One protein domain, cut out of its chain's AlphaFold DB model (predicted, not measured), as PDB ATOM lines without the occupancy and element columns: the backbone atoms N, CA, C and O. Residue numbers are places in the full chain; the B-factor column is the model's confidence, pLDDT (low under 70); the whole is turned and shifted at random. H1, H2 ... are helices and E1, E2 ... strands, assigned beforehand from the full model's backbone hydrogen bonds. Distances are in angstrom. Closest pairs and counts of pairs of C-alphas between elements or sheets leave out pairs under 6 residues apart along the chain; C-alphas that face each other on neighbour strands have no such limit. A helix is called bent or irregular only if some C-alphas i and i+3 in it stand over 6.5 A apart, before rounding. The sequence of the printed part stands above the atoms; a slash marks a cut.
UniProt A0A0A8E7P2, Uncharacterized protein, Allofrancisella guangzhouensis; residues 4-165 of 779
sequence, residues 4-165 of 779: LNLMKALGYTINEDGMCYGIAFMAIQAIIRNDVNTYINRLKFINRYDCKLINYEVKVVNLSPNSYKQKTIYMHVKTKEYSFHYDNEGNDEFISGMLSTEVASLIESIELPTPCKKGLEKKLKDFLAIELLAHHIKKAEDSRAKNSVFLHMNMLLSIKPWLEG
ATOM      1  N   LEU A   4     -33.687 -14.995  15.627       67.44
ATOM      2  CA  LEU A   4     -34.965 -14.272  15.688       67.44
ATOM      3  C   LEU A   4     -35.003 -13.292  16.874       67.44
ATOM      4  O   LEU A   4     -35.490 -12.174  16.736       67.44
ATOM      5  N   ASN A   5     -34.417 -13.668  18.012       72.44
ATOM      6  CA  ASN A   5     -34.347 -12.805  19.190       72.44
ATOM      7  C   ASN A   5     -33.295 -11.700  19.005       72.44
ATOM      8  O   ASN A   5     -33.538 -10.566  19.403       72.44
ATOM      9  N   LEU A   6     -32.190 -11.978  18.298       72.50
ATOM     10  CA  LEU A   6     -31.257 -10.935  17.844       72.50
ATOM     11  C   LEU A   6     -31.927  -9.936  16.889       72.50
ATOM     12  O   LEU A   6     -31.685  -8.738  16.992       72.50
ATOM     13  N   MET A   7     -32.797 -10.396  15.988       66.12
ATOM     14  CA  MET A   7     -33.559  -9.502  15.115       66.12
ATOM     15  C   MET A   7     -34.544  -8.630  15.908       66.12
ATOM     16  O   MET A   7     -34.610  -7.427  15.660       66.12
ATOM     17  N   LYS A   8     -35.241  -9.190  16.905       71.69
ATOM     18  CA  LYS A   8     -36.082  -8.410  17.832       71.69
ATOM     19  C   LYS A   8     -35.257  -7.356  18.594       71.69
ATOM     20  O   LYS A   8     -35.648  -6.194  18.609       71.69
ATOM     21  N   ALA A   9     -34.092  -7.724  19.138       72.44
ATOM     22  CA  ALA A   9     -33.188  -6.807  19.849       72.44
ATOM     23  C   ALA A   9     -32.602  -5.694  18.950       72.44
ATOM     24  O   ALA A   9     -32.305  -4.598  19.421       72.44
ATOM     25  N   LEU A  10     -32.470  -5.944  17.641       67.69
ATOM     26  CA  LEU A  10     -32.080  -4.943  16.639       67.69
ATOM     27  C   LEU A  10     -33.260  -4.100  16.107       67.69
ATOM     28  O   LEU A  10     -33.037  -3.202  15.296       67.69
ATOM     29  N   GLY A  11     -34.491  -4.351  16.571       65.06
ATOM     30  CA  GLY A  11     -35.682  -3.554  16.253       65.06
ATOM     31  C   GLY A  11     -36.494  -4.007  15.033       65.06
ATOM     32  O   GLY A  11     -37.338  -3.246  14.565       65.06
ATOM     33  N   TYR A  12     -36.277  -5.217  14.502       58.84
ATOM     34  CA  TYR A  12     -37.059  -5.722  13.365       58.84
ATOM     35  C   TYR A  12     -38.436  -6.249  13.793       58.84
ATOM     36  O   TYR A  12     -38.549  -7.086  14.692       58.84
ATOM     37  N   THR A  13     -39.484  -5.826  13.085       52.22
ATOM     38  CA  THR A  13     -40.839  -6.379  13.202       52.22
ATOM     39  C   THR A  13     -40.939  -7.703  12.442       52.22
ATOM     40  O   THR A  13     -40.850  -7.753  11.218       52.22
ATOM     41  N   ILE A  14     -41.121  -8.801  13.175       51.41
ATOM     42  CA  ILE A  14     -41.278 -10.143  12.600       51.41
ATOM     43  C   ILE A  14     -42.776 -10.443  12.506       51.41
ATOM     44  O   ILE A  14     -43.429 -10.593  13.534       51.41
ATOM     45  N   ASN A  15     -43.315 -10.518  11.288       44.91
ATOM     46  CA  ASN A  15     -44.661 -11.041  11.049       44.91
ATOM     47  C   ASN A  15     -44.583 -12.569  10.899       44.91
ATOM     48  O   ASN A  15     -43.789 -13.061  10.097       44.91
ATOM     49  N   GLU A  16     -45.401 -13.310  11.645       40.31
ATOM     50  CA  GLU A  16     -45.383 -14.779  11.663       40.31
ATOM     51  C   GLU A  16     -45.821 -15.396  10.319       40.31
ATOM     52  O   GLU A  16     -45.339 -16.467   9.954       40.31
ATOM     53  N   ASP A  17     -46.611 -14.668   9.520       36.00
ATOM     54  CA  ASP A  17     -47.030 -15.075   8.168       36.00
ATOM     55  C   ASP A  17     -45.987 -14.770   7.063       36.00
ATOM     56  O   ASP A  17     -46.192 -15.106   5.894       36.00
ATOM     57  N   GLY A  18     -44.869 -14.099   7.385       36.84
ATOM     58  CA  GLY A  18     -43.958 -13.505   6.397       36.84
ATOM     59  C   GLY A  18     -42.495 -13.932   6.533       36.84
ATOM     60  O   GLY A  18     -41.711 -13.277   7.212       36.84
ATOM     61  N   MET A  19     -42.074 -14.949   5.775       36.84
ATOM     62  CA  MET A  19     -40.702 -15.504   5.786       36.84
ATOM     63  C   MET A  19     -39.605 -14.587   5.174       36.84
ATOM     64  O   MET A  19     -38.505 -15.048   4.865       36.84
ATOM     65  N   CYS A  20     -39.894 -13.300   4.962       44.72
ATOM     66  CA  CYS A  20     -39.164 -12.418   4.041       44.72
ATOM     67  C   CYS A  20     -38.048 -11.560   4.670       44.72
ATOM     68  O   CYS A  20     -37.449 -10.754   3.962       44.72
ATOM     69  N   TYR A  21     -37.722 -11.744   5.955       48.12
ATOM     70  CA  TYR A  21     -36.632 -11.023   6.630       48.12
ATOM     71  C   TYR A  21     -35.695 -11.982   7.385       48.12
ATOM     72  O   TYR A  21     -36.131 -12.981   7.957       48.12
ATOM     73  N   GLY A  22     -34.391 -11.679   7.418       54.31
ATOM     74  CA  GLY A  22     -33.413 -12.400   8.247       54.31
ATOM     75  C   GLY A  22     -32.672 -13.567   7.578       54.31
ATOM     76  O   GLY A  22     -32.188 -13.456   6.452       54.31
ATOM     77  N   ILE A  23     -32.525 -14.687   8.301       50.34
ATOM     78  CA  ILE A  23     -31.591 -15.796   7.987       50.34
ATOM     79  C   ILE A  23     -31.774 -16.343   6.564       50.34
ATOM     80  O   ILE A  23     -30.793 -16.557   5.853       50.34
ATOM     81  N   ALA A  24     -33.022 -16.575   6.146       48.34
ATOM     82  CA  ALA A  24     -33.331 -17.108   4.822       48.34
ATOM     83  C   ALA A  24     -32.920 -16.122   3.715       48.34
ATOM     84  O   ALA A  24     -32.287 -16.525   2.741       48.34
ATOM     85  N   PHE A  25     -33.176 -14.825   3.912       51.09
ATOM     86  CA  PHE A  25     -32.763 -13.773   2.988       51.09
ATOM     87  C   PHE A  25     -31.231 -13.654   2.908       51.09
ATOM     88  O   PHE A  25     -30.666 -13.646   1.815       51.09
ATOM     89  N   MET A  26     -30.539 -13.668   4.055       51.97
ATOM     90  CA  MET A  26     -29.072 -13.711   4.121       51.97
ATOM     91  C   MET A  26     -28.497 -14.925   3.373       51.97
ATOM     92  O   MET A  26     -27.519 -14.792   2.636       51.97
ATOM     93  N   ALA A  27     -29.102 -16.106   3.537       49.22
ATOM     94  CA  ALA A  27     -28.689 -17.321   2.842       49.22
ATOM     95  C   ALA A  27     -28.915 -17.216   1.326       49.22
ATOM     96  O   ALA A  27     -28.032 -17.584   0.555       49.22
ATOM     97  N   ILE A  28     -30.056 -16.674   0.889       47.62
ATOM     98  CA  ILE A  28     -30.375 -16.453  -0.528       47.62
ATOM     99  C   ILE A  28     -29.382 -15.467  -1.159       47.62
ATOM    100  O   ILE A  28     -28.811 -15.775  -2.202       47.62
ATOM    101  N   GLN A  29     -29.086 -14.337  -0.505       48.06
ATOM    102  CA  GLN A  29     -28.061 -13.387  -0.964       48.06
ATOM    103  C   GLN A  29     -26.680 -14.048  -1.077       48.06
ATOM    104  O   GLN A  29     -25.984 -13.855  -2.072       48.06
ATOM    105  N   ALA A  30     -26.296 -14.873  -0.099       48.69
ATOM    106  CA  ALA A  30     -25.039 -15.615  -0.129       48.69
ATOM    107  C   ALA A  30     -24.985 -16.655  -1.260       48.69
ATOM    108  O   ALA A  30     -23.951 -16.810  -1.901       48.69
ATOM    109  N   ILE A  31     -26.090 -17.352  -1.533       43.84
ATOM    110  CA  ILE A  31     -26.194 -18.330  -2.625       43.84
ATOM    111  C   ILE A  31     -26.120 -17.626  -3.987       43.84
ATOM    112  O   ILE A  31     -25.338 -18.049  -4.836       43.84
ATOM    113  N   ILE A  32     -26.860 -16.529  -4.180       41.78
ATOM    114  CA  ILE A  32     -26.863 -15.737  -5.424       41.78
ATOM    115  C   ILE A  32     -25.472 -15.154  -5.715       41.78
ATOM    116  O   ILE A  32     -25.017 -15.186  -6.854       41.78
ATOM    117  N   ARG A  33     -24.769 -14.668  -4.684       43.66
ATOM    118  CA  ARG A  33     -23.404 -14.119  -4.794       43.66
ATOM    119  C   ARG A  33     -22.307 -15.193  -4.814       43.66
ATOM    120  O   ARG A  33     -21.134 -14.849  -4.905       43.66
ATOM    121  N   ASN A  34     -22.663 -16.477  -4.688       40.81
ATOM    122  CA  ASN A  34     -21.732 -17.594  -4.467       40.81
ATOM    123  C   ASN A  34     -20.770 -17.374  -3.265       40.81
ATOM    124  O   ASN A  34     -19.672 -17.923  -3.213       40.81
ATOM    125  N   ASP A  35     -21.210 -16.593  -2.272       46.62
ATOM    126  CA  ASP A  35     -20.479 -16.158  -1.071       46.62
ATOM    127  C   ASP A  35     -21.031 -16.824   0.210       46.62
ATOM    128  O   ASP A  35     -21.262 -16.218   1.263       46.62
ATOM    129  N   VAL A  36     -21.279 -18.132   0.125       47.28
ATOM    130  CA  VAL A  36     -21.790 -18.936   1.251       47.28
ATOM    131  C   VAL A  36     -20.789 -18.977   2.417       47.28
ATOM    132  O   VAL A  36     -21.190 -19.064   3.580       47.28
ATOM    133  N   ASN A  37     -19.489 -18.840   2.137       47.78
ATOM    134  CA  ASN A  37     -18.442 -18.817   3.158       47.78
ATOM    135  C   ASN A  37     -18.543 -17.592   4.074       47.78
ATOM    136  O   ASN A  37     -18.473 -17.751   5.295       47.78
ATOM    137  N   THR A  38     -18.755 -16.385   3.538       55.06
ATOM    138  CA  THR A  38     -18.837 -15.190   4.392       55.06
ATOM    139  C   THR A  38     -20.146 -15.162   5.187       55.06
ATOM    140  O   THR A  38     -20.150 -14.736   6.342       55.06
ATOM    141  N   TYR A  39     -21.234 -15.729   4.653       55.75
ATOM    142  CA  TYR A  39     -22.453 -16.016   5.422       55.75
ATOM    143  C   TYR A  39     -22.194 -16.965   6.608       55.75
ATOM    144  O   TYR A  39     -22.501 -16.620   7.751       55.75
ATOM    145  N   ILE A  40     -21.549 -18.117   6.378       57.12
ATOM    146  CA  ILE A  40     -21.197 -19.070   7.447       57.12
ATOM    147  C   ILE A  40     -20.268 -18.425   8.488       57.12
ATOM    148  O   ILE A  40     -20.446 -18.634   9.689       57.12
ATOM    149  N   ASN A  41     -19.291 -17.624   8.059       61.50
ATOM    150  CA  ASN A  41     -18.362 -16.952   8.966       61.50
ATOM    151  C   ASN A  41     -19.052 -15.870   9.816       61.50
ATOM    152  O   ASN A  41     -18.741 -15.759  11.004       61.50
ATOM    153  N   ARG A  42     -20.045 -15.146   9.272       67.94
ATOM    154  CA  ARG A  42     -20.901 -14.232  10.053       67.94
ATOM    155  C   ARG A  42     -21.761 -14.981  11.073       67.94
ATOM    156  O   ARG A  42     -21.782 -14.580  12.231       67.94
ATOM    157  N   LEU A  43     -22.379 -16.109  10.705       69.25
ATOM    158  CA  LEU A  43     -23.119 -16.946  11.663       69.25
ATOM    159  C   LEU A  43     -22.219 -17.470  12.795       69.25
ATOM    160  O   LEU A  43     -22.607 -17.441  13.961       69.25
ATOM    161  N   LYS A  44     -20.989 -17.898  12.481       75.50
ATOM    162  CA  LYS A  44     -19.981 -18.275  13.490       75.50
ATOM    163  C   LYS A  44     -19.546 -17.094  14.365       75.50
ATOM    164  O   LYS A  44     -19.223 -17.297  15.529       75.50
ATOM    165  N   PHE A  45     -19.493 -15.874  13.829       77.50
ATOM    166  CA  PHE A  45     -19.191 -14.673  14.611       77.50
ATOM    167  C   PHE A  45     -20.327 -14.320  15.581       77.50
ATOM    168  O   PHE A  45     -20.053 -14.122  16.760       77.50
ATOM    169  N   ILE A  46     -21.582 -14.351  15.122       77.19
ATOM    170  CA  ILE A  46     -22.775 -14.152  15.961       77.19
ATOM    171  C   ILE A  46     -22.811 -15.193  17.093       77.19
ATOM    172  O   ILE A  46     -22.844 -14.835  18.266       77.19
ATOM    173  N   ASN A  47     -22.678 -16.483  16.768       78.44
ATOM    174  CA  ASN A  47     -22.707 -17.561  17.766       78.44
ATOM    175  C   ASN A  47     -21.535 -17.536  18.769       78.44
ATOM    176  O   ASN A  47     -21.632 -18.164  19.818       78.44
ATOM    177  N   ARG A  48     -20.435 -16.809  18.511       81.62
ATOM    178  CA  ARG A  48     -19.355 -16.650  19.508       81.62
ATOM    179  C   ARG A  48     -19.780 -15.819  20.724       81.62
ATOM    180  O   ARG A  48     -19.135 -15.928  21.764       81.62
ATOM    181  N   TYR A  49     -20.843 -15.019  20.622       83.25
ATOM    182  CA  TYR A  49     -21.328 -14.219  21.748       83.25
ATOM    183  C   TYR A  49     -21.961 -15.065  22.861       83.25
ATOM    184  O   TYR A  49     -21.801 -14.699  24.023       83.25
ATOM    185  N   ASP A  50     -22.544 -16.233  22.547       77.25
ATOM    186  CA  ASP A  50     -23.066 -17.188  23.546       77.25
ATOM    187  C   ASP A  50     -22.004 -17.538  24.615       77.25
ATOM    188  O   ASP A  50     -22.314 -17.791  25.778       77.25
ATOM    189  N   CYS A  51     -20.721 -17.538  24.231       80.12
ATOM    190  CA  CYS A  51     -19.620 -17.895  25.119       80.12
ATOM    191  C   CYS A  51     -19.100 -16.735  25.986       80.12
ATOM    192  O   CYS A  51     -18.412 -16.990  26.975       80.12
ATOM    193  N   LYS A  52     -19.414 -15.472  25.656       84.06
ATOM    194  CA  LYS A  52     -18.823 -14.290  26.317       84.06
ATOM    195  C   LYS A  52     -19.229 -14.142  27.788       84.06
ATOM    196  O   LYS A  52     -18.442 -13.627  28.576       84.06
ATOM    197  N   LEU A  53     -20.416 -14.627  28.166       85.50
ATOM    198  CA  LEU A  53     -20.964 -14.516  29.527       85.50
ATOM    199  C   LEU A  53     -20.934 -15.841  30.319       85.50
ATOM    200  O   LEU A  53     -21.494 -15.916  31.411       85.50
ATOM    201  N   ILE A  54     -20.262 -16.889  29.820       83.56
ATOM    202  CA  ILE A  54     -20.197 -18.198  30.505       83.56
ATOM    203  C   ILE A  54     -19.638 -18.062  31.929       83.56
ATOM    204  O   ILE A  54     -20.241 -18.578  32.871       83.56
ATOM    205  N   ASN A  55     -18.541 -17.314  32.081       84.38
ATOM    206  CA  ASN A  55     -17.815 -17.132  33.343       84.38
ATOM    207  C   ASN A  55     -18.405 -16.042  34.262       84.38
ATOM    208  O   ASN A  55     -17.767 -15.678  35.246       84.38
ATOM    209  N   TYR A  56     -19.576 -15.492  33.930       86.88
ATOM    210  CA  TYR A  56     -20.254 -14.490  34.754       86.88
ATOM    211  C   TYR A  56     -21.224 -15.157  35.737       86.88
ATOM    212  O   TYR A  56     -21.975 -16.043  35.349       86.88
ATOM    213  N   GLU A  57     -21.263 -14.735  36.996       85.88
ATOM    214  CA  GLU A  57     -22.256 -15.201  37.972       85.88
ATOM    215  C   GLU A  57     -23.540 -14.365  37.862       85.88
ATOM    216  O   GLU A  57     -23.471 -13.138  37.872       85.88
ATOM    217  N   VAL A  58     -24.716 -14.995  37.782       85.62
ATOM    218  CA  VAL A  58     -26.004 -14.278  37.700       85.62
ATOM    219  C   VAL A  58     -26.653 -14.192  39.081       85.62
ATOM    220  O   VAL A  58     -27.002 -15.214  39.676       85.62
ATOM    221  N   LYS A  59     -26.855 -12.966  39.573       85.12
ATOM    222  CA  LYS A  59     -27.492 -12.658  40.857       85.12
ATOM    223  C   LYS A  59     -28.801 -11.905  40.667       85.12
ATOM    224  O   LYS A  59     -28.877 -10.911  39.950       85.12
ATOM    225  N   VAL A  60     -29.825 -12.369  41.373       83.19
ATOM    226  CA  VAL A  60     -31.144 -11.741  41.414       83.19
ATOM    227  C   VAL A  60     -31.233 -10.874  42.669       83.19
ATOM    228  O   VAL A  60     -30.891 -11.339  43.757       83.19
ATOM    229  N   VAL A  61     -31.650  -9.614  42.534       83.00
ATOM    230  CA  VAL A  61     -31.663  -8.634  43.631       83.00
ATOM    231  C   VAL A  61     -32.932  -7.773  43.639       83.00
ATOM    232  O   VAL A  61     -33.584  -7.564  42.619       83.00
ATOM    233  N   ASN A  62     -33.292  -7.268  44.823       78.75
ATOM    234  CA  ASN A  62     -34.451  -6.386  45.030       78.75
ATOM    235  C   ASN A  62     -34.143  -4.892  44.819       78.75
ATOM    236  O   ASN A  62     -35.065  -4.103  44.621       78.75
ATOM    237  N   LEU A  63     -32.871  -4.511  44.943       73.75
ATOM    238  CA  LEU A  63     -32.350  -3.148  44.870       73.75
ATOM    239  C   LEU A  63     -30.969  -3.195  44.208       73.75
ATOM    240  O   LEU A  63     -30.238  -4.176  44.388       73.75
ATOM    241  N   SER A  64     -30.604  -2.129  43.495       72.38
ATOM    242  CA  SER A  64     -29.281  -2.005  42.882       72.38
ATOM    243  C   SER A  64     -28.162  -2.056  43.928       72.38
ATOM    244  O   SER A  64     -28.298  -1.462  45.000       72.38
ATOM    245  N   PRO A  65     -27.049  -2.757  43.652       72.56
ATOM    246  CA  PRO A  65     -25.944  -2.858  44.592       72.56
ATOM    247  C   PRO A  65     -25.166  -1.536  44.670       72.56
ATOM    248  O   PRO A  65     -24.885  -0.914  43.649       72.56
ATOM    249  N   ASN A  66     -24.723  -1.156  45.873       71.44
ATOM    250  CA  ASN A  66     -23.853   0.014  46.072       71.44
ATOM    251  C   ASN A  66     -22.469  -0.141  45.403       71.44
ATOM    252  O   ASN A  66     -21.757   0.843  45.225       71.44
ATOM    253  N   SER A  67     -22.069  -1.368  45.052       78.06
ATOM    254  CA  SER A  67     -20.866  -1.656  44.268       78.06
ATOM    255  C   SER A  67     -21.039  -2.928  43.431       78.06
ATOM    256  O   SER A  67     -21.568  -3.943  43.894       78.06
ATOM    257  N   TYR A  68     -20.582  -2.878  42.181       82.25
ATOM    258  CA  TYR A  68     -20.645  -4.002  41.249       82.25
ATOM    259  C   TYR A  68     -19.430  -4.913  41.423       82.25
ATOM    260  O   TYR A  68     -18.285  -4.468  41.351       82.25
ATOM    261  N   LYS A  69     -19.663  -6.211  41.636       81.69
ATOM    262  CA  LYS A  69     -18.588  -7.211  41.622       81.69
ATOM    263  C   LYS A  69     -18.197  -7.543  40.183       81.69
ATOM    264  O   LYS A  69     -19.067  -7.724  39.329       81.69
ATOM    265  N   GLN A  70     -16.895  -7.689  39.928       79.38
ATOM    266  CA  GLN A  70     -16.399  -8.182  38.641       79.38
ATOM    267  C   GLN A  70     -17.051  -9.521  38.281       79.38
ATOM    268  O   GLN A  70     -17.335 -10.344  39.155       79.38
ATOM    269  N   LYS A  71     -17.288  -9.730  36.979       84.88
ATOM    270  CA  LYS A  71     -17.899 -10.953  36.431       84.88
ATOM    271  C   LYS A  71     -19.215 -11.344  37.123       84.88
ATOM    272  O   LYS A  71     -19.546 -12.519  37.203       84.88
ATOM    273  N   THR A  72     -19.977 -10.368  37.624       87.69
ATOM    274  CA  THR A  72     -21.296 -10.583  38.239       87.69
ATOM    275  C   THR A  72     -22.356  -9.790  37.482       87.69
ATOM    276  O   THR A  72     -22.187  -8.596  37.238       87.69
ATOM    277  N   ILE A  73     -23.446 -10.460  37.117       88.44
ATOM    278  CA  ILE A  73     -24.623  -9.886  36.466       88.44
ATOM    279  C   ILE A  73     -25.709  -9.711  37.513       88.44
ATOM    280  O   ILE A  73     -26.076 -10.678  38.177       88.44
ATOM    281  N   TYR A  74     -26.241  -8.500  37.636       88.62
ATOM    282  CA  TYR A  74     -27.338  -8.190  38.543       88.62
ATOM    283  C   TYR A  74     -28.631  -8.055  37.745       88.62
ATOM    284  O   TYR A  74     -28.658  -7.377  36.721       88.62
ATOM    285  N   MET A  75     -29.695  -8.706  38.210       85.00
ATOM    286  CA  MET A  75     -31.042  -8.584  37.649       85.00
ATOM    287  C   MET A  75     -31.990  -8.115  38.746       85.00
ATOM    288  O   MET A  75     -32.073  -8.732  39.813       85.00
ATOM    289  N   HIS A  76     -32.691  -7.021  38.481       86.12
ATOM    290  CA  HIS A  76     -33.465  -6.271  39.464       86.12
ATOM    291  C   HIS A  76     -34.940  -6.634  39.338       86.12
ATOM    292  O   HIS A  76     -35.603  -6.236  38.381       86.12
ATOM    293  N   VAL A  77     -35.480  -7.386  40.302       81.38
ATOM    294  CA  VAL A  77     -36.851  -7.933  40.196       81.38
ATOM    295  C   VAL A  77     -37.908  -6.827  40.136       81.38
ATOM    296  O   VAL A  77     -38.877  -6.933  39.392       81.38
ATOM    297  N   LYS A  78     -37.708  -5.738  40.891       80.56
ATOM    298  CA  LYS A  78     -38.674  -4.633  40.987       80.56
ATOM    299  C   LYS A  78     -38.686  -3.715  39.766       80.56
ATOM    300  O   LYS A  78     -39.763  -3.346  39.314       80.56
ATOM    301  N   THR A  79     -37.516  -3.326  39.259       82.62
ATOM    302  CA  THR A  79     -37.407  -2.409  38.108       82.62
ATOM    303  C   THR A  79     -37.423  -3.137  36.766       82.62
ATOM    304  O   THR A  79     -37.659  -2.511  35.739       82.62
ATOM    305  N   LYS A  80     -37.246  -4.467  36.775       86.75
ATOM    306  CA  LYS A  80     -37.143  -5.328  35.587       86.75
ATOM    307  C   LYS A  80     -35.946  -4.967  34.705       86.75
ATOM    308  O   LYS A  80     -35.987  -5.129  33.490       86.75
ATOM    309  N   GLU A  81     -34.868  -4.519  35.337       87.69
ATOM    310  CA  GLU A  81     -33.608  -4.145  34.695       87.69
ATOM    311  C   GLU A  81     -32.537  -5.226  34.892       87.69
ATOM    312  O   GLU A  81     -32.591  -6.029  35.829       87.69
ATOM    313  N   TYR A  82     -31.509  -5.202  34.051       89.94
ATOM    314  CA  TYR A  82     -30.228  -5.858  34.294       89.94
ATOM    315  C   TYR A  82     -29.094  -4.832  34.294       89.94
ATOM    316  O   TYR A  82     -29.166  -3.824  33.589       89.94
ATOM    317  N   SER A  83     -28.026  -5.098  35.047       90.19
ATOM    318  CA  SER A  83     -26.795  -4.304  34.996       90.19
ATOM    319  C   SER A  83     -25.542  -5.111  35.360       90.19
ATOM    320  O   SER A  83     -25.561  -5.948  36.267       90.19
ATOM    321  N   PHE A  84     -24.443  -4.881  34.634       90.69
ATOM    322  CA  PHE A  84     -23.154  -5.545  34.854       90.69
ATOM    323  C   PHE A  84     -21.971  -4.809  34.214       90.69
ATOM    324  O   PHE A  84     -22.138  -3.978  33.329       90.69
ATOM    325  N   HIS A  85     -20.763  -5.161  34.654       88.44
ATOM    326  CA  HIS A  85     -19.495  -4.697  34.088       88.44
ATOM    327  C   HIS A  85     -18.913  -5.746  33.126       88.44
ATOM    328  O   HIS A  85     -18.634  -6.885  33.526       88.44
ATOM    329  N   TYR A  86     -18.760  -5.388  31.854       86.94
ATOM    330  CA  TYR A  86     -18.207  -6.237  30.805       86.94
ATOM    331  C   TYR A  86     -16.761  -5.849  30.480       86.94
ATOM    332  O   TYR A  86     -16.504  -4.755  29.990       86.94
ATOM    333  N   ASP A  87     -15.824  -6.771  30.711       80.06
ATOM    334  CA  ASP A  87     -14.431  -6.613  30.285       80.06
ATOM    335  C   ASP A  87     -14.319  -6.919  28.784       80.06
ATOM    336  O   ASP A  87     -14.390  -8.077  28.353       80.06
ATOM    337  N   ASN A  88     -14.172  -5.863  27.984       73.62
ATOM    338  CA  ASN A  88     -13.940  -5.948  26.552       73.62
ATOM    339  C   ASN A  88     -12.458  -5.700  26.238       73.62
ATOM    340  O   ASN A  88     -12.062  -4.594  25.862       73.62
ATOM    341  N   GLU A  89     -11.658  -6.760  26.381       66.44
ATOM    342  CA  GLU A  89     -10.232  -6.795  26.021       66.44
ATOM    343  C   GLU A  89      -9.404  -5.729  26.772       66.44
ATOM    344  O   GLU A  89      -8.551  -5.058  26.194       66.44
ATOM    345  N   GLY A  90      -9.665  -5.563  28.077       60.59
ATOM    346  CA  GLY A  90      -8.979  -4.601  28.948       60.59
ATOM    347  C   GLY A  90      -9.698  -3.259  29.120       60.59
ATOM    348  O   GLY A  90      -9.221  -2.414  29.873       60.59
ATOM    349  N   ASN A  91     -10.850  -3.060  28.467       71.31
ATOM    350  CA  ASN A  91     -11.746  -1.934  28.734       71.31
ATOM    351  C   ASN A  91     -12.961  -2.411  29.533       71.31
ATOM    352  O   ASN A  91     -13.749  -3.214  29.032       71.31
ATOM    353  N   ASP A  92     -13.127  -1.889  30.746       80.06
ATOM    354  CA  ASP A  92     -14.291  -2.161  31.589       80.06
ATOM    355  C   ASP A  92     -15.490  -1.299  31.155       80.06
ATOM    356  O   ASP A  92     -15.457  -0.070  31.238       80.06
ATOM    357  N   GLU A  93     -16.539  -1.942  30.646       85.88
ATOM    358  CA  GLU A  93     -17.733  -1.295  30.107       85.88
ATOM    359  C   GLU A  93     -18.970  -1.614  30.952       85.88
ATOM    360  O   GLU A  93     -19.366  -2.770  31.092       85.88
ATOM    361  N   PHE A  94     -19.626  -0.580  31.484       87.25
ATOM    362  CA  PHE A  94     -20.905  -0.742  32.171       87.25
ATOM    363  C   PHE A  94     -22.040  -0.959  31.162       87.25
ATOM    364  O   PHE A  94     -22.251  -0.142  30.264       87.25
ATOM    365  N   ILE A  95     -22.787  -2.048  31.335       87.62
ATOM    366  CA  ILE A  95     -23.904  -2.447  30.478       87.62
ATOM    367  C   ILE A  95     -25.159  -2.570  31.336       87.62
ATOM    368  O   ILE A  95     -25.157  -3.257  32.359       87.62
ATOM    369  N   SER A  96     -26.245  -1.934  30.899       88.88
ATOM    370  CA  SER A  96     -27.550  -1.982  31.563       88.88
ATOM    371  C   SER A  96     -28.699  -1.894  30.564       88.88
ATOM    372  O   SER A  96     -28.585  -1.179  29.567       88.88
ATOM    373  N   GLY A  97     -29.820  -2.548  30.859       85.75
ATOM    374  CA  GLY A  97     -31.014  -2.517  30.013       85.75
ATOM    375  C   GLY A  97     -32.243  -3.127  30.685       85.75
ATOM    376  O   GLY A  97     -32.181  -3.574  31.830       85.75
ATOM    377  N   MET A  98     -33.364  -3.146  29.964       84.44
ATOM    378  CA  MET A  98     -34.624  -3.742  30.424       84.44
ATOM    379  C   MET A  98     -34.691  -5.229  30.058       84.44
ATOM    380  O   MET A  98     -34.284  -5.638  28.974       84.44
ATOM    381  N   LEU A  99     -35.253  -6.039  30.947       83.50
ATOM    382  CA  LEU A  99     -35.576  -7.441  30.693       83.50
ATOM    383  C   LEU A  99     -36.824  -7.529  29.802       83.50
ATOM    384  O   LEU A  99     -37.774  -6.763  29.973       83.50
ATOM    385  N   SER A 100     -36.865  -8.497  28.880       80.56
ATOM    386  CA  SER A 100     -38.095  -8.784  28.129       80.56
ATOM    387  C   SER A 100     -39.192  -9.319  29.061       80.56
ATOM    388  O   SER A 100     -38.898  -9.879  30.116       80.56
ATOM    389  N   THR A 101     -40.466  -9.199  28.676       78.81
ATOM    390  CA  THR A 101     -41.609  -9.669  29.487       78.81
ATOM    391  C   THR A 101     -41.492 -11.154  29.862       78.81
ATOM    392  O   THR A 101     -41.737 -11.541  31.007       78.81
ATOM    393  N   GLU A 102     -41.039 -11.978  28.913       80.38
ATOM    394  CA  GLU A 102     -40.752 -13.403  29.108       80.38
ATOM    395  C   GLU A 102     -39.649 -13.613  30.158       80.38
ATOM    396  O   GLU A 102     -39.803 -14.407  31.084       80.38
ATOM    397  N   VAL A 103     -38.551 -12.861  30.066       81.25
ATOM    398  CA  VAL A 103     -37.416 -12.970  30.993       81.25
ATOM    399  C   VAL A 103     -37.751 -12.425  32.386       81.25
ATOM    400  O   VAL A 103     -37.363 -13.030  33.385       81.25
ATOM    401  N   ALA A 104     -38.511 -11.334  32.480       82.75
ATOM    402  CA  ALA A 104     -38.946 -10.763  33.751       82.75
ATOM    403  C   ALA A 104     -39.820 -11.748  34.548       82.75
ATOM    404  O   ALA A 104     -39.541 -11.995  35.720       82.75
ATOM    405  N   SER A 105     -40.807 -12.384  33.903       82.06
ATOM    406  CA  SER A 105     -41.665 -13.390  34.558       82.06
ATOM    407  C   SER A 105     -40.898 -14.635  35.028       82.06
ATOM    408  O   SER A 105     -41.203 -15.196  36.080       82.06
ATOM    409  N   LEU A 106     -39.842 -15.043  34.312       81.12
ATOM    410  CA  LEU A 106     -38.945 -16.112  34.769       81.12
ATOM    411  C   LEU A 106     -38.197 -15.733  36.058       81.12
ATOM    412  O   LEU A 106     -37.957 -16.596  36.902       81.12
ATOM    413  N   ILE A 107     -37.833 -14.461  36.219       79.00
ATOM    414  CA  ILE A 107     -37.065 -13.965  37.368       79.00
ATOM    415  C   ILE A 107     -37.959 -13.717  38.593       79.00
ATOM    416  O   ILE A 107     -37.530 -13.976  39.716       79.00
ATOM    417  N   GLU A 108     -39.216 -13.317  38.389       79.19
ATOM    418  CA  GLU A 108     -40.238 -13.205  39.446       79.19
ATOM    419  C   GLU A 108     -40.514 -14.545  40.165       79.19
ATOM    420  O   GLU A 108     -40.992 -14.549  41.298       79.19
ATOM    421  N   SER A 109     -40.163 -15.685  39.554       73.06
ATOM    422  CA  SER A 109     -40.327 -17.032  40.131       73.06
ATOM    423  C   SER A 109     -39.199 -17.496  41.078       73.06
ATOM    424  O   SER A 109     -39.183 -18.656  41.498       73.06
ATOM    425  N   ILE A 110     -38.225 -16.631  41.394       74.81
ATOM    426  CA  ILE A 110     -37.005 -16.978  42.147       74.81
ATOM    427  C   ILE A 110     -37.043 -16.390  43.569       74.81
ATOM    428  O   ILE A 110     -37.205 -15.186  43.751       74.81
ATOM    429  N   GLU A 111     -36.813 -17.226  44.587       65.12
ATOM    430  CA  GLU A 111     -36.664 -16.785  45.981       65.12
ATOM    431  C   GLU A 111     -35.377 -15.964  46.193       65.12
ATOM    432  O   GLU A 111     -34.285 -16.339  45.750       65.12
ATOM    433  N   LEU A 112     -35.488 -14.836  46.898       66.50
ATOM    434  CA  LEU A 112     -34.401 -13.868  47.074       66.50
ATOM    435  C   LEU A 112     -33.757 -13.945  48.468       66.50
ATOM    436  O   LEU A 112     -34.493 -14.024  49.451       66.50
ATOM    437  N   PRO A 113     -32.421 -13.800  48.599       57.09
ATOM    438  CA  PRO A 113     -31.404 -13.689  47.551       57.09
ATOM    439  C   PRO A 113     -30.681 -15.036  47.334       57.09
ATOM    440  O   PRO A 113     -29.605 -15.262  47.890       57.09
ATOM    441  N   THR A 114     -31.250 -15.944  46.531       60.81
ATOM    442  CA  THR A 114     -30.612 -17.245  46.236       60.81
ATOM    443  C   THR A 114     -29.821 -17.244  44.914       60.81
ATOM    444  O   THR A 114     -30.151 -16.486  43.995       60.81
ATOM    445  N   PRO A 115     -28.766 -18.076  44.775       62.97
ATOM    446  CA  PRO A 115     -28.092 -18.293  43.495       62.97
ATOM    447  C   PRO A 115     -29.051 -18.874  42.447       62.97
ATOM    448  O   PRO A 115     -29.843 -19.770  42.743       62.97
ATOM    449  N   CYS A 116     -28.966 -18.396  41.205       64.69
ATOM    450  CA  CYS A 116     -29.871 -18.835  40.144       64.69
ATOM    451  C   CYS A 116     -29.723 -20.344  39.848       64.69
ATOM    452  O   CYS A 116     -28.617 -20.879  39.777       64.69
ATOM    453  N   LYS A 117     -30.842 -21.050  39.626       72.62
ATOM    454  CA  LYS A 117     -30.821 -22.474  39.243       72.62
ATOM    455  C   LYS A 117     -30.100 -22.632  37.895       72.62
ATOM    456  O   LYS A 117     -30.496 -22.011  36.915       72.62
ATOM    457  N   LYS A 118     -29.118 -23.538  37.815       66.94
ATOM    458  CA  LYS A 118     -28.195 -23.743  36.670       66.94
ATOM    459  C   LYS A 118     -28.841 -23.782  35.267       66.94
ATOM    460  O   LYS A 118     -28.239 -23.340  34.293       66.94
ATOM    461  N   GLY A 119     -30.062 -24.312  35.140       70.88
ATOM    462  CA  GLY A 119     -30.804 -24.334  33.866       70.88
ATOM    463  C   GLY A 119     -31.470 -23.001  33.489       70.88
ATOM    464  O   GLY A 119     -31.608 -22.697  32.307       70.88
ATOM    465  N   LEU A 120     -31.855 -22.201  34.486       75.06
ATOM    466  CA  LEU A 120     -32.416 -20.861  34.321       75.06
ATOM    467  C   LEU A 120     -31.302 -19.833  34.082       75.06
ATOM    468  O   LEU A 120     -31.396 -19.039  33.154       75.06
ATOM    469  N   GLU A 121     -30.201 -19.944  34.827       79.94
ATOM    470  CA  GLU A 121     -28.975 -19.161  34.635       79.94
ATOM    471  C   GLU A 121     -28.502 -19.183  33.171       79.94
ATOM    472  O   GLU A 121     -28.177 -18.140  32.605       79.94
ATOM    473  N   LYS A 122     -28.535 -20.361  32.527       81.94
ATOM    474  CA  LYS A 122     -28.201 -20.496  31.105       81.94
ATOM    475  C   LYS A 122     -29.127 -19.666  30.208       81.94
ATOM    476  O   LYS A 122     -28.626 -18.891  29.406       81.94
ATOM    477  N   LYS A 123     -30.454 -19.788  30.356       81.12
ATOM    478  CA  LYS A 123     -31.424 -19.026  29.539       81.12
ATOM    479  C   LYS A 123     -31.213 -17.513  29.655       81.12
ATOM    480  O   LYS A 123     -31.352 -16.789  28.676       81.12
ATOM    481  N   LEU A 124     -30.855 -17.052  30.850       83.38
ATOM    482  CA  LEU A 124     -30.605 -15.642  31.138       83.38
ATOM    483  C   LEU A 124     -29.284 -15.161  30.521       83.38
ATOM    484  O   LEU A 124     -29.244 -14.085  29.931       83.38
ATOM    485  N   LYS A 125     -28.228 -15.984  30.556       85.94
ATOM    486  CA  LYS A 125     -26.977 -15.730  29.820       85.94
ATOM    487  C   LYS A 125     -27.181 -15.722  28.302       85.94
ATOM    488  O   LYS A 125     -26.621 -14.856  27.640       85.94
ATOM    489  N   ASP A 126     -27.998 -16.631  27.768       83.88
ATOM    490  CA  ASP A 126     -28.321 -16.701  26.337       83.88
ATOM    491  C   ASP A 126     -29.069 -15.425  25.872       83.88
ATOM    492  O   ASP A 126     -28.749 -14.880  24.814       83.88
ATOM    493  N   PHE A 127     -30.000 -14.892  26.681       86.12
ATOM    494  CA  PHE A 127     -30.642 -13.584  26.454       86.12
ATOM    495  C   PHE A 127     -29.630 -12.428  26.505       86.12
ATOM    496  O   PHE A 127     -29.522 -11.650  25.561       86.12
ATOM    497  N   LEU A 128     -28.824 -12.340  27.566       87.12
ATOM    498  CA  LEU A 128     -27.868 -11.240  27.740       87.12
ATOM    499  C   LEU A 128     -26.728 -11.258  26.710       87.12
ATOM    500  O   LEU A 128     -26.178 -10.209  26.387       87.12
ATOM    501  N   ALA A 129     -26.389 -12.419  26.145       87.25
ATOM    502  CA  ALA A 129     -25.442 -12.525  25.038       87.25
ATOM    503  C   ALA A 129     -25.978 -11.884  23.742       87.25
ATOM    504  O   ALA A 129     -25.195 -11.331  22.966       87.25
ATOM    505  N   ILE A 130     -27.299 -11.933  23.518       86.25
ATOM    506  CA  ILE A 130     -27.975 -11.259  22.399       86.25
ATOM    507  C   ILE A 130     -27.964  -9.744  22.612       86.25
ATOM    508  O   ILE A 130     -27.551  -9.006  21.716       86.25
ATOM    509  N   GLU A 131     -28.340  -9.290  23.807       87.81
ATOM    510  CA  GLU A 131     -28.316  -7.872  24.187       87.81
ATOM    511  C   GLU A 131     -26.903  -7.273  24.065       87.81
ATOM    512  O   GLU A 131     -26.713  -6.217  23.462       87.81
ATOM    513  N   LEU A 132     -25.879  -7.998  24.536       88.44
ATOM    514  CA  LEU A 132     -24.465  -7.635  24.400       88.44
ATOM    515  C   LEU A 132     -24.030  -7.501  22.929       88.44
ATOM    516  O   LEU A 132     -23.234  -6.624  22.589       88.44
ATOM    517  N   LEU A 133     -24.540  -8.359  22.039       88.88
ATOM    518  CA  LEU A 133     -24.273  -8.266  20.603       88.88
ATOM    519  C   LEU A 133     -24.965  -7.047  19.981       88.88
ATOM    520  O   LEU A 133     -24.324  -6.317  19.223       88.88
ATOM    521  N   ALA A 134     -26.230  -6.792  20.318       85.38
ATOM    522  CA  ALA A 134     -26.960  -5.612  19.857       85.38
ATOM    523  C   ALA A 134     -26.286  -4.307  20.326       85.38
ATOM    524  O   ALA A 134     -26.070  -3.403  19.515       85.38
ATOM    525  N   HIS A 135     -25.847  -4.248  21.589       87.38
ATOM    526  CA  HIS A 135     -25.073  -3.138  22.157       87.38
ATOM    527  C   HIS A 135     -23.768  -2.889  21.390       87.38
ATOM    528  O   HIS A 135     -23.520  -1.771  20.935       87.38
ATOM    529  N   HIS A 136     -22.958  -3.926  21.150       87.00
ATOM    530  CA  HIS A 136     -21.713  -3.780  20.386       87.00
ATOM    531  C   HIS A 136     -21.935  -3.409  18.912       87.00
ATOM    532  O   HIS A 136     -21.127  -2.664  18.353       87.00
ATOM    533  N   ILE A 137     -23.017  -3.875  18.275       80.00
ATOM    534  CA  ILE A 137     -23.396  -3.430  16.923       80.00
ATOM    535  C   ILE A 137     -23.722  -1.934  16.949       80.00
ATOM    536  O   ILE A 137     -23.124  -1.180  16.185       80.00
ATOM    537  N   LYS A 138     -24.589  -1.485  17.865       80.12
ATOM    538  CA  LYS A 138     -24.974  -0.072  17.997       80.12
ATOM    539  C   LYS A 138     -23.771   0.834  18.284       80.12
ATOM    540  O   LYS A 138     -23.573   1.822  17.587       80.12
ATOM    541  N   LYS A 139     -22.894   0.441  19.213       80.75
ATOM    542  CA  LYS A 139     -21.636   1.141  19.527       80.75
ATOM    543  C   LYS A 139     -20.697   1.248  18.319       80.75
ATOM    544  O   LYS A 139     -20.030   2.272  18.140       80.75
ATOM    545  N   ALA A 140     -20.650   0.224  17.466       70.06
ATOM    546  CA  ALA A 140     -19.925   0.284  16.201       70.06
ATOM    547  C   ALA A 140     -20.602   1.232  15.188       70.06
ATOM    548  O   ALA A 140     -19.899   1.991  14.519       70.06
ATOM    549  N   GLU A 141     -21.940   1.248  15.096       66.12
ATOM    550  CA  GLU A 141     -22.683   2.215  14.269       66.12
ATOM    551  C   GLU A 141     -22.437   3.665  14.729       66.12
ATOM    552  O   GLU A 141     -22.141   4.518  13.891       66.12
ATOM    553  N   ASP A 142     -22.449   3.929  16.038       69.31
ATOM    554  CA  ASP A 142     -22.162   5.243  16.630       69.31
ATOM    555  C   ASP A 142     -20.705   5.680  16.391       69.31
ATOM    556  O   ASP A 142     -20.432   6.849  16.108       69.31
ATOM    557  N   SER A 143     -19.757   4.740  16.461       63.00
ATOM    558  CA  SER A 143     -18.340   4.984  16.137       63.00
ATOM    559  C   SER A 143     -18.148   5.280  14.646       63.00
ATOM    560  O   SER A 143     -17.372   6.161  14.276       63.00
ATOM    561  N   ARG A 144     -18.921   4.619  13.772       55.59
ATOM    562  CA  ARG A 144     -18.980   4.929  12.335       55.59
ATOM    563  C   ARG A 144     -19.569   6.311  12.063       55.59
ATOM    564  O   ARG A 144     -19.005   7.037  11.254       55.59
ATOM    565  N   ALA A 145     -20.638   6.704  12.755       50.28
ATOM    566  CA  ALA A 145     -21.215   8.047  12.641       50.28
ATOM    567  C   ALA A 145     -20.238   9.158  13.082       50.28
ATOM    568  O   ALA A 145     -20.307  10.279  12.581       50.28
ATOM    569  N   LYS A 146     -19.294   8.838  13.977       55.06
ATOM    570  CA  LYS A 146     -18.222   9.729  14.460       55.06
ATOM    571  C   LYS A 146     -16.918   9.639  13.644       55.06
ATOM    572  O   LYS A 146     -15.923  10.236  14.039       55.06
ATOM    573  N   ASN A 147     -16.909   8.911  12.521       53.31
ATOM    574  CA  ASN A 147     -15.728   8.617  11.687       53.31
ATOM    575  C   ASN A 147     -14.559   7.903  12.411       53.31
ATOM    576  O   ASN A 147     -13.458   7.819  11.867       53.31
ATOM    577  N   SER A 148     -14.782   7.322  13.593       50.31
ATOM    578  CA  SER A 148     -13.782   6.594  14.387       50.31
ATOM    579  C   SER A 148     -13.892   5.072  14.197       50.31
ATOM    580  O   SER A 148     -14.045   4.316  15.156       50.31
ATOM    581  N   VAL A 149     -13.854   4.606  12.940       52.25
ATOM    582  CA  VAL A 149     -14.001   3.177  12.597       52.25
ATOM    583  C   VAL A 149     -12.667   2.440  12.678       52.25
ATOM    584  O   VAL A 149     -11.739   2.723  11.921       52.25
ATOM    585  N   PHE A 150     -12.608   1.413  13.523       53.47
ATOM    586  CA  PHE A 150     -11.489   0.472  13.582       53.47
ATOM    587  C   PHE A 150     -11.771  -0.789  12.754       53.47
ATOM    588  O   PHE A 150     -12.911  -1.244  12.661       53.47
ATOM    589  N   LEU A 151     -10.722  -1.413  12.204       45.91
ATOM    590  CA  LEU A 151     -10.831  -2.570  11.301       45.91
ATOM    591  C   LEU A 151     -11.652  -3.739  11.892       45.91
ATOM    592  O   LEU A 151     -12.392  -4.401  11.164       45.91
ATOM    593  N   HIS A 152     -11.570  -3.959  13.209       54.75
ATOM    594  CA  HIS A 152     -12.309  -5.015  13.911       54.75
ATOM    595  C   HIS A 152     -13.833  -4.773  13.959       54.75
ATOM    596  O   HIS A 152     -14.608  -5.729  14.021       54.75
ATOM    597  N   MET A 153     -14.288  -3.516  13.870       55.78
ATOM    598  CA  MET A 153     -15.713  -3.154  13.897       55.78
ATOM    599  C   MET A 153     -16.440  -3.499  12.589       55.78
ATOM    600  O   MET A 153     -17.664  -3.630  12.586       55.78
ATOM    601  N   ASN A 154     -15.712  -3.717  11.488       54.84
ATOM    602  CA  ASN A 154     -16.296  -4.021  10.177       54.84
ATOM    603  C   ASN A 154     -17.181  -5.279  10.179       54.84
ATOM    604  O   ASN A 154     -18.174  -5.327   9.455       54.84
ATOM    605  N   MET A 155     -16.872  -6.286  11.007       59.47
ATOM    606  CA  MET A 155     -17.730  -7.471  11.121       59.47
ATOM    607  C   MET A 155     -19.079  -7.135  11.767       59.47
ATOM    608  O   MET A 155     -20.105  -7.529  11.215       59.47
ATOM    609  N   LEU A 156     -19.084  -6.367  12.866       66.12
ATOM    610  CA  LEU A 156     -20.296  -5.906  13.561       66.12
ATOM    611  C   LEU A 156     -21.162  -5.038  12.639       66.12
ATOM    612  O   LEU A 156     -22.340  -5.326  12.437       66.12
ATOM    613  N   LEU A 157     -20.539  -4.052  11.988       59.62
ATOM    614  CA  LEU A 157     -21.171  -3.156  11.015       59.62
ATOM    615  C   LEU A 157     -21.755  -3.884   9.791       59.62
ATOM    616  O   LEU A 157     -22.622  -3.334   9.117       59.62
ATOM    617  N   SER A 158     -21.299  -5.107   9.493       60.53
ATOM    618  CA  SER A 158     -21.803  -5.908   8.368       60.53
ATOM    619  C   SER A 158     -23.039  -6.756   8.685       60.53
ATOM    620  O   SER A 158     -23.640  -7.285   7.753       60.53
ATOM    621  N   ILE A 159     -23.424  -6.903   9.961       64.50
ATOM    622  CA  ILE A 159     -24.549  -7.766  10.371       64.50
ATOM    623  C   ILE A 159     -25.884  -7.156   9.932       64.50
ATOM    624  O   ILE A 159     -26.664  -7.806   9.239       64.50
ATOM    625  N   LYS A 160     -26.121  -5.892  10.294       61.91
ATOM    626  CA  LYS A 160     -27.391  -5.193  10.068       61.91
ATOM    627  C   LYS A 160     -27.739  -5.007   8.572       61.91
ATOM    628  O   LYS A 160     -28.811  -5.462   8.175       61.91
ATOM    629  N   PRO A 161     -26.825  -4.542   7.686       53.09
ATOM    630  CA  PRO A 161     -27.116  -4.430   6.249       53.09
ATOM    631  C   PRO A 161     -27.388  -5.780   5.559       53.09
ATOM    632  O   PRO A 161     -28.026  -5.835   4.511       53.09
ATOM    633  N   TRP A 162     -26.901  -6.888   6.133       55.06
ATOM    634  CA  TRP A 162     -27.198  -8.236   5.641       55.06
ATOM    635  C   TRP A 162     -28.588  -8.735   6.060       55.06
ATOM    636  O   TRP A 162     -29.190  -9.500   5.308       55.06
ATOM    637  N   LEU A 163     -29.103  -8.301   7.215       55.25
ATOM    638  CA  LEU A 163     -30.478  -8.571   7.654       55.25
ATOM    639  C   LEU A 163     -31.504  -7.738   6.864       55.25
ATOM    640  O   LEU A 163     -32.580  -8.245   6.557       55.25
ATOM    641  N   GLU A 164     -31.145  -6.500   6.506       49.34
ATOM    642  CA  GLU A 164     -31.977  -5.547   5.745       49.34
ATOM    643  C   GLU A 164     -31.986  -5.779   4.229       49.34
ATOM    644  O   GLU A 164     -32.887  -5.317   3.536       49.34
ATOM    645  N   GLY A 165     -30.985  -6.475   3.687       48.16
ATOM    646  CA  GLY A 165     -30.944  -6.851   2.273       48.16
ATOM    647  C   GLY A 165     -30.594  -5.734   1.280       48.16
ATOM    648  O   GLY A 165     -30.508  -6.007   0.082       48.16
TER     649      GLY A 165
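This is residues 4 to 165 of the 779 residues of an uncharacterized protein of Allofrancisella guangzhouensis (UniProt A0A0A8E7P2). A four-stranded sheet, E1 to E4, makes one end of the domain and a loose group of helices, H1, H2, H3, H6 and H7, makes the other, with the long helix H5 crossing one face of the sheet and reaching into that group. H4 only grazes the sheet, and residues 15 to 20 stick out as a loop. The printed part has 162 residues, with seven named helices and four named strands in the order H1 H2 H3 E1 E2 E3 E4 H4 H5 H6 H7, a mixed class. The mixed sheet has the order E1 E2 E3 E4; the whole is compact, with a radius of gyration of the C-alphas of 17.5 A, and spans 53 by 40 by 25 A.

In the sheet, E1, residues 57 to 61, is parallel to E2, residues 72 to 76, with N 59 and O 73 2.8 A apart. E2, E3, residues 81 to 88, and E4, residues 91 to 98, form a meander, each strand the antiparallel neighbour of the one before. N 76 and O 81 of E2 and E3 are 2.8 A apart, and N 84 and O 95 of E3 and E4 are 2.9 A apart, both within hydrogen-bond range. H5, residues 118 to 145, is on one face, two layers in all, at a height over the sheet of 8.5 A. It runs across the strands, at 70 degrees to E4 on the local plane. H4, residues 101 to 108, only grazes the sheet with residues 104 to 108. H5 is the hub. Its residues 125 to 133 touch H3, residues 36 to 51, closest at the C-alphas of Asp 50 and Ala 129, 5.4 A, at a steep tilt of 58 degrees, opposite ways. Its residues 130 to 134 touch H1, residues 4 to 9, closest at C-alphas 6 and 130, 5.6 A. Its residues 136 to 141 touch H6, residues 151 to 157, closest at C-alphas 137 and 156, 5.2 A. H2, residues 23 to 32, and H3 form a helical hairpin, closest at C-alphas 30 and 36, 4.8 A. H7, residues 159 to 164, touches H2, about perpendicular at 88 degrees, closest at C-alphas 26 and 162, 6.0 A. Every O i to N i+4 pair is within hydrogen-bond range in H1, H2, H4 and H7; H3 has 9 of 12, H5 22 of 24, and H6 1 of 3, beside 2 of 4 O i to N i+3 pairs.

H5 is 40.5 A long, from C-alpha 118 at (-28.195, -23.743, 36.670) to C-alpha 145 at (-21.215, 8.047, 12.641). H3 measures 24.0 A, E4 23.0 A and E3 21.4 A. H1 begins at C-alpha 4, (-34.965, -14.272, 15.688). H6 is irregular, but only just: C-alphas 152 and 155 are 6.6 A apart.

The two C-alphas farthest apart, those of Ile 32 and Asn 66, are 53.9 A apart. The printed part has no cut. The link from H1 to H2, 13 residues, is long. Mean pLDDT of the printed part is 70.1; 70 residues are under 70, among them 10 to 43 and 141 to 165.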